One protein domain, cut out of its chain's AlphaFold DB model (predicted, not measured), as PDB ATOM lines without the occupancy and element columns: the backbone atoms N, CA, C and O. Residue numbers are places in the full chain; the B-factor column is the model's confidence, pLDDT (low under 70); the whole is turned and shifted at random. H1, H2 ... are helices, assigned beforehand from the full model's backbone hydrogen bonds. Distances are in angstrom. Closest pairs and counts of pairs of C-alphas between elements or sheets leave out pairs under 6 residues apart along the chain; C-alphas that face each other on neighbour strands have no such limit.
ATOM      1  N   ARG A  12      24.456 -28.963 -77.119       88.94
ATOM      2  CA  ARG A  12      23.761 -29.770 -76.115       88.94
ATOM      3  C   ARG A  12      24.419 -31.144 -75.993       88.94
ATOM      4  O   ARG A  12      24.946 -31.443 -74.928       88.94
ATOM      5  N   ASP A  13      24.519 -31.881 -77.102       90.56
ATOM      6  CA  ASP A  13      25.172 -33.197 -77.146       90.56
ATOM      7  C   ASP A  13      26.588 -33.138 -76.547       90.56
ATOM      8  O   ASP A  13      26.923 -33.870 -75.622       90.56
ATOM      9  N   ARG A  14      27.390 -32.154 -76.961       89.75
ATOM     10  CA  ARG A  14      28.755 -31.951 -76.449       89.75
ATOM     11  C   ARG A  14      28.841 -31.697 -74.943       89.75
ATOM     12  O   ARG A  14      29.790 -32.136 -74.293       89.75
ATOM     13  N   ILE A  15      27.906 -30.924 -74.391       87.62
ATOM     14  CA  ILE A  15      27.871 -30.618 -72.955       87.62
ATOM     15  C   ILE A  15      27.422 -31.839 -72.152       87.62
ATOM     16  O   ILE A  15      27.868 -31.990 -71.018       87.62
ATOM     17  N   GLU A  16      26.624 -32.731 -72.740       87.50
ATOM     18  CA  GLU A  16      26.271 -34.029 -72.154       87.50
ATOM     19  C   GLU A  16      27.427 -35.043 -72.258       87.50
ATOM     20  O   GLU A  16      27.698 -35.776 -71.307       87.50
ATOM     21  N   GLU A  17      28.189 -35.034 -73.354       88.00
ATOM     22  CA  GLU A  17      29.361 -35.899 -73.564       88.00
ATOM     23  C   GLU A  17      30.562 -35.537 -72.670       88.00
ATOM     24  O   GLU A  17      31.348 -36.409 -72.282       88.00
ATOM     25  N   CYS A  18      30.730 -34.254 -72.333       85.88
ATOM     26  CA  CYS A  18      31.846 -33.774 -71.515       85.88
ATOM     27  C   CYS A  18      31.933 -34.460 -70.130       85.88
ATOM     28  O   CYS A  18      33.006 -34.975 -69.804       85.88
ATOM     29  N   PRO A  19      30.866 -34.512 -69.304       82.81
ATOM     30  CA  PRO A  19      30.890 -35.229 -68.030       82.81
ATOM     31  C   PRO A  19      30.972 -36.750 -68.209       82.81
ATOM     32  O   PRO A  19      31.619 -37.408 -67.396       82.81
ATOM     33  N   GLN A  20      30.398 -37.309 -69.282       86.12
ATOM     34  CA  GLN A  20      30.512 -38.745 -69.590       86.12
ATOM     35  C   GLN A  20      31.950 -39.160 -69.918       86.12
ATOM     36  O   GLN A  20      32.363 -40.275 -69.614       86.12
ATOM     37  N   SER A  21      32.742 -38.247 -70.481       83.12
ATOM     38  CA  SER A  21      34.151 -38.501 -70.785       83.12
ATOM     39  C   SER A  21      35.037 -38.604 -69.535       83.12
ATOM     40  O   SER A  21      36.193 -39.000 -69.653       83.12
ATOM     41  N   GLY A  22      34.556 -38.200 -68.350       86.44
ATOM     42  CA  GLY A  22      35.354 -38.179 -67.113       86.44
ATOM     43  C   GLY A  22      36.550 -37.214 -67.148       86.44
ATOM     44  O   GLY A  22      37.403 -37.233 -66.261       86.44
ATOM     45  N   LEU A  23      36.624 -36.370 -68.177       86.25
ATOM     46  CA  LEU A  23      37.670 -35.379 -68.391       86.25
ATOM     47  C   LEU A  23      37.219 -34.026 -67.842       86.25
ATOM     48  O   LEU A  23      36.034 -33.693 -67.841       86.25
ATOM     49  N   SER A  24      38.176 -33.195 -67.427       86.81
ATOM     50  CA  SER A  24      37.870 -31.795 -67.135       86.81
ATOM     51  C   SER A  24      37.429 -31.078 -68.414       86.81
ATOM     52  O   SER A  24      37.958 -31.333 -69.497       86.81
ATOM     53  N   VAL A  25      36.501 -30.127 -68.279       85.50
ATOM     54  CA  VAL A  25      36.001 -29.282 -69.381       85.50
ATOM     55  C   VAL A  25      37.135 -28.728 -70.244       85.50
ATOM     56  O   VAL A  25      37.048 -28.712 -71.470       85.50
ATOM     57  N   GLN A  26      38.220 -28.303 -69.599       85.31
ATOM     58  CA  GLN A  26      39.368 -27.703 -70.262       85.31
ATOM     59  C   GLN A  26      40.145 -28.717 -71.113       85.31
ATOM     60  O   GLN A  26      40.514 -28.408 -72.247       85.31
ATOM     61  N   ALA A  27      40.352 -29.934 -70.599       88.56
ATOM     62  CA  ALA A  27      40.995 -31.021 -71.333       88.56
ATOM     63  C   ALA A  27      40.112 -31.533 -72.480       88.56
ATOM     64  O   ALA A  27      40.609 -31.785 -73.577       88.56
ATOM     65  N   TRP A  28      38.801 -31.635 -72.253       91.12
ATOM     66  CA  TRP A  28      37.839 -32.036 -73.276       91.12
ATOM     67  C   TRP A  28      37.750 -30.995 -74.401       91.12
ATOM     68  O   TRP A  28      37.830 -31.351 -75.577       91.12
ATOM     69  N   CYS A  29      37.701 -29.698 -74.068       89.69
ATOM     70  CA  CYS A  29      37.750 -28.627 -75.064       89.69
ATOM     71  C   CYS A  29      39.045 -28.670 -75.879       89.69
ATOM     72  O   CYS A  29      38.996 -28.536 -77.099       89.69
ATOM     73  N   LEU A  30      40.191 -28.899 -75.230       89.88
ATOM     74  CA  LEU A  30      41.481 -28.986 -75.912       89.88
ATOM     75  C   LEU A  30      41.530 -30.163 -76.899       89.88
ATOM     76  O   LEU A  30      41.939 -29.968 -78.041       89.88
ATOM     77  N   GLN A  31      41.065 -31.350 -76.494       89.44
ATOM     78  CA  GLN A  31      41.023 -32.531 -77.367       89.44
ATOM     79  C   GLN A  31      40.069 -32.364 -78.554       89.44
ATOM     80  O   GLN A  31      40.371 -32.814 -79.654       89.44
ATOM     81  N   ASN A  32      38.945 -31.675 -78.357       88.06
ATOM     82  CA  ASN A  32      37.951 -31.441 -79.405       88.06
ATOM     83  C   ASN A  32      38.252 -30.206 -80.277       88.06
ATOM     84  O   ASN A  32      37.452 -29.854 -81.146       88.06
ATOM     85  N   GLY A  33      39.372 -29.507 -80.044       88.81
ATOM     86  CA  GLY A  33      39.718 -28.275 -80.762       88.81
ATOM     87  C   GLY A  33      38.741 -27.121 -80.499       88.81
ATOM     88  O   GLY A  33      38.566 -26.232 -81.335       88.81
ATOM     89  N   LEU A  34      38.070 -27.139 -79.347       88.50
ATOM     90  CA  LEU A  34      37.073 -26.155 -78.952       88.50
ATOM     91  C   LEU A  34      37.684 -25.069 -78.075       88.50
ATOM     92  O   LEU A  34      38.566 -25.289 -77.245       88.50
ATOM     93  N   LYS A  35      37.159 -23.855 -78.233       88.25
ATOM     94  CA  LYS A  35      37.536 -22.725 -77.386       88.25
ATOM     95  C   LYS A  35      36.816 -22.844 -76.045       88.25
ATOM     96  O   LYS A  35      35.587 -22.860 -76.017       88.25
ATOM     97  N   ASN A  36      37.568 -22.804 -74.944       87.56
ATOM     98  CA  ASN A  36      37.005 -22.758 -73.588       87.56
ATOM     99  C   ASN A  36      35.977 -21.624 -73.429       87.56
ATOM    100  O   ASN A  36      34.925 -21.807 -72.824       87.56
ATOM    101  N   THR A  37      36.237 -20.463 -74.036       86.50
ATOM    102  CA  THR A  37      35.315 -19.318 -74.015       86.50
ATOM    103  C   THR A  37      33.967 -19.630 -74.662       86.50
ATOM    104  O   THR A  37      32.934 -19.243 -74.122       86.50
ATOM    105  N   ALA A  38      33.961 -20.368 -75.776       87.38
ATOM    106  CA  ALA A  38      32.731 -20.806 -76.426       87.38
ATOM    107  C   ALA A  38      31.981 -21.812 -75.546       87.38
ATOM    108  O   ALA A  38      30.779 -21.671 -75.357       87.38
ATOM    109  N   TYR A  39      32.689 -22.771 -74.944       89.19
ATOM    110  CA  TYR A  39      32.075 -23.740 -74.037       89.19
ATOM    111  C   TYR A  39      31.362 -23.059 -72.863       89.19
ATOM    112  O   TYR A  39      30.178 -23.294 -72.636       89.19
ATOM    113  N   HIS A  40      32.042 -22.149 -72.159       87.31
ATOM    114  CA  HIS A  40      31.432 -21.416 -71.047       87.31
ATOM    115  C   HIS A  40      30.250 -20.545 -71.484       87.31
ATOM    116  O   HIS A  40      29.273 -20.433 -70.742       87.31
ATOM    117  N   TYR A  41      30.316 -19.954 -72.681       89.00
ATOM    118  CA  TYR A  41      29.196 -19.218 -73.259       89.00
ATOM    119  C   TYR A  41      27.967 -20.121 -73.438       89.00
ATOM    120  O   TYR A  41      26.889 -19.778 -72.955       89.00
ATOM    121  N   TRP A  42      28.138 -21.294 -74.055       90.56
ATOM    122  CA  TRP A  42      27.050 -22.246 -74.289       90.56
ATOM    123  C   TRP A  42      26.492 -22.832 -72.996       90.56
ATOM    124  O   TRP A  42      25.281 -22.834 -72.817       90.56
ATOM    125  N   VAL A  43      27.346 -23.216 -72.045       88.06
ATOM    126  CA  VAL A  43      26.899 -23.677 -70.719       88.06
ATOM    127  C   VAL A  43      26.061 -22.614 -70.015       88.06
ATOM    128  O   VAL A  43      25.017 -22.927 -69.450       88.06
ATOM    129  N   LYS A  44      26.486 -21.344 -70.046       87.00
ATOM    130  CA  LYS A  44      25.719 -20.251 -69.436       87.00
ATOM    131  C   LYS A  44      24.396 -20.014 -70.167       87.00
ATOM    132  O   LYS A  44      23.390 -19.775 -69.507       87.00
ATOM    133  N   LYS A  45      24.399 -20.095 -71.502       86.69
ATOM    134  CA  LYS A  45      23.193 -19.973 -72.329       86.69
ATOM    135  C   LYS A  45      22.192 -21.080 -71.992       86.69
ATOM    136  O   LYS A  45      21.050 -20.753 -71.703       86.69
ATOM    137  N   PHE A  46      22.614 -22.344 -71.932       85.81
ATOM    138  CA  PHE A  46      21.723 -23.452 -71.573       85.81
ATOM    139  C   PHE A  46      21.211 -23.355 -70.142       85.81
ATOM    140  O   PHE A  46      20.009 -23.431 -69.962       85.81
ATOM    141  N   LYS A  47      22.060 -23.032 -69.158       85.06
ATOM    142  CA  LYS A  47      21.587 -22.785 -67.784       85.06
ATOM    143  C   LYS A  47      20.517 -21.699 -67.714       85.06
ATOM    144  O   LYS A  47      19.583 -21.807 -66.933       85.06
ATOM    145  N   PHE A  48      20.658 -20.635 -68.503       83.38
ATOM    146  CA  PHE A  48      19.659 -19.571 -68.563       83.38
ATOM    147  C   PHE A  48      18.380 -20.013 -69.283       83.38
ATOM    148  O   PHE A  48      17.294 -19.632 -68.867       83.38
ATOM    149  N   LEU A  49      18.493 -20.823 -70.339       81.44
ATOM    150  CA  LEU A  49      17.341 -21.415 -71.021       81.44
ATOM    151  C   LEU A  49      16.589 -22.375 -70.093       81.44
ATOM    152  O   LEU A  49      15.408 -22.163 -69.875       81.44
ATOM    153  N   GLU A  50      17.280 -23.314 -69.442       78.38
ATOM    154  CA  GLU A  50      16.700 -24.219 -68.442       78.38
ATOM    155  C   GLU A  50      16.035 -23.444 -67.299       78.38
ATOM    156  O   GLU A  50      14.932 -23.775 -66.879       78.38
ATOM    157  N   GLN A  51      16.669 -22.367 -66.820       69.81
ATOM    158  CA  GLN A  51      16.109 -21.520 -65.768       69.81
ATOM    159  C   GLN A  51      14.891 -20.710 -66.229       69.81
ATOM    160  O   GLN A  51      14.057 -20.383 -65.393       69.81
TER     161      GLN A  51
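Overview. This is residues 12 to 51 of the 68 residues of an uncharacterized protein of Desulfosporosinus sp. Sb-LF (UniProt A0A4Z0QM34). A long helix, H3, makes most of the length; the short H2 meets its first residues at a corner, and the short H1 stands crosswise near Val 43 of H3. The printed part has 40 residues with three named helices, H1, H2, H3 along the chain, and no named strand: all helix. It is compact, with a radius of gyration of the C-alphas of 10.0 A, spanning 29 by 20 by 14 A.

Arrangement. H3, residues 36 to 51, touches H2, residues 25 to 31, with residues 36 to 39 alone; the closest C-alphas, of Cys 29 and Asn 36, are 6.1 A apart. They run opposite ways at a steep tilt of 47 degrees. H1, residues 12 to 20, is close to H3 but not clearly touching, the closest C-alphas, of Ile 15 and Val 43, being 7.4 A apart; they are about perpendicular, 74 degrees. H1 and H2 only just touch, with 3 pairs of C-alphas within 8 A, only at the corner by their link. Every O i to N i+4 pair is within hydrogen-bond range in H2 and H3, and 3 of 5 in H1.

Along the chain. H3 runs 22.3 A to C-alpha 51 at (16.109, -21.520, -65.768). H1 runs 13.0 A from C-alpha 12 at (23.761, -29.770, -76.115), and H2 10.0 A.

Size, cuts and confidence. The printed part has no cut, and both links are tight. Gln 51 is under pLDDT 70.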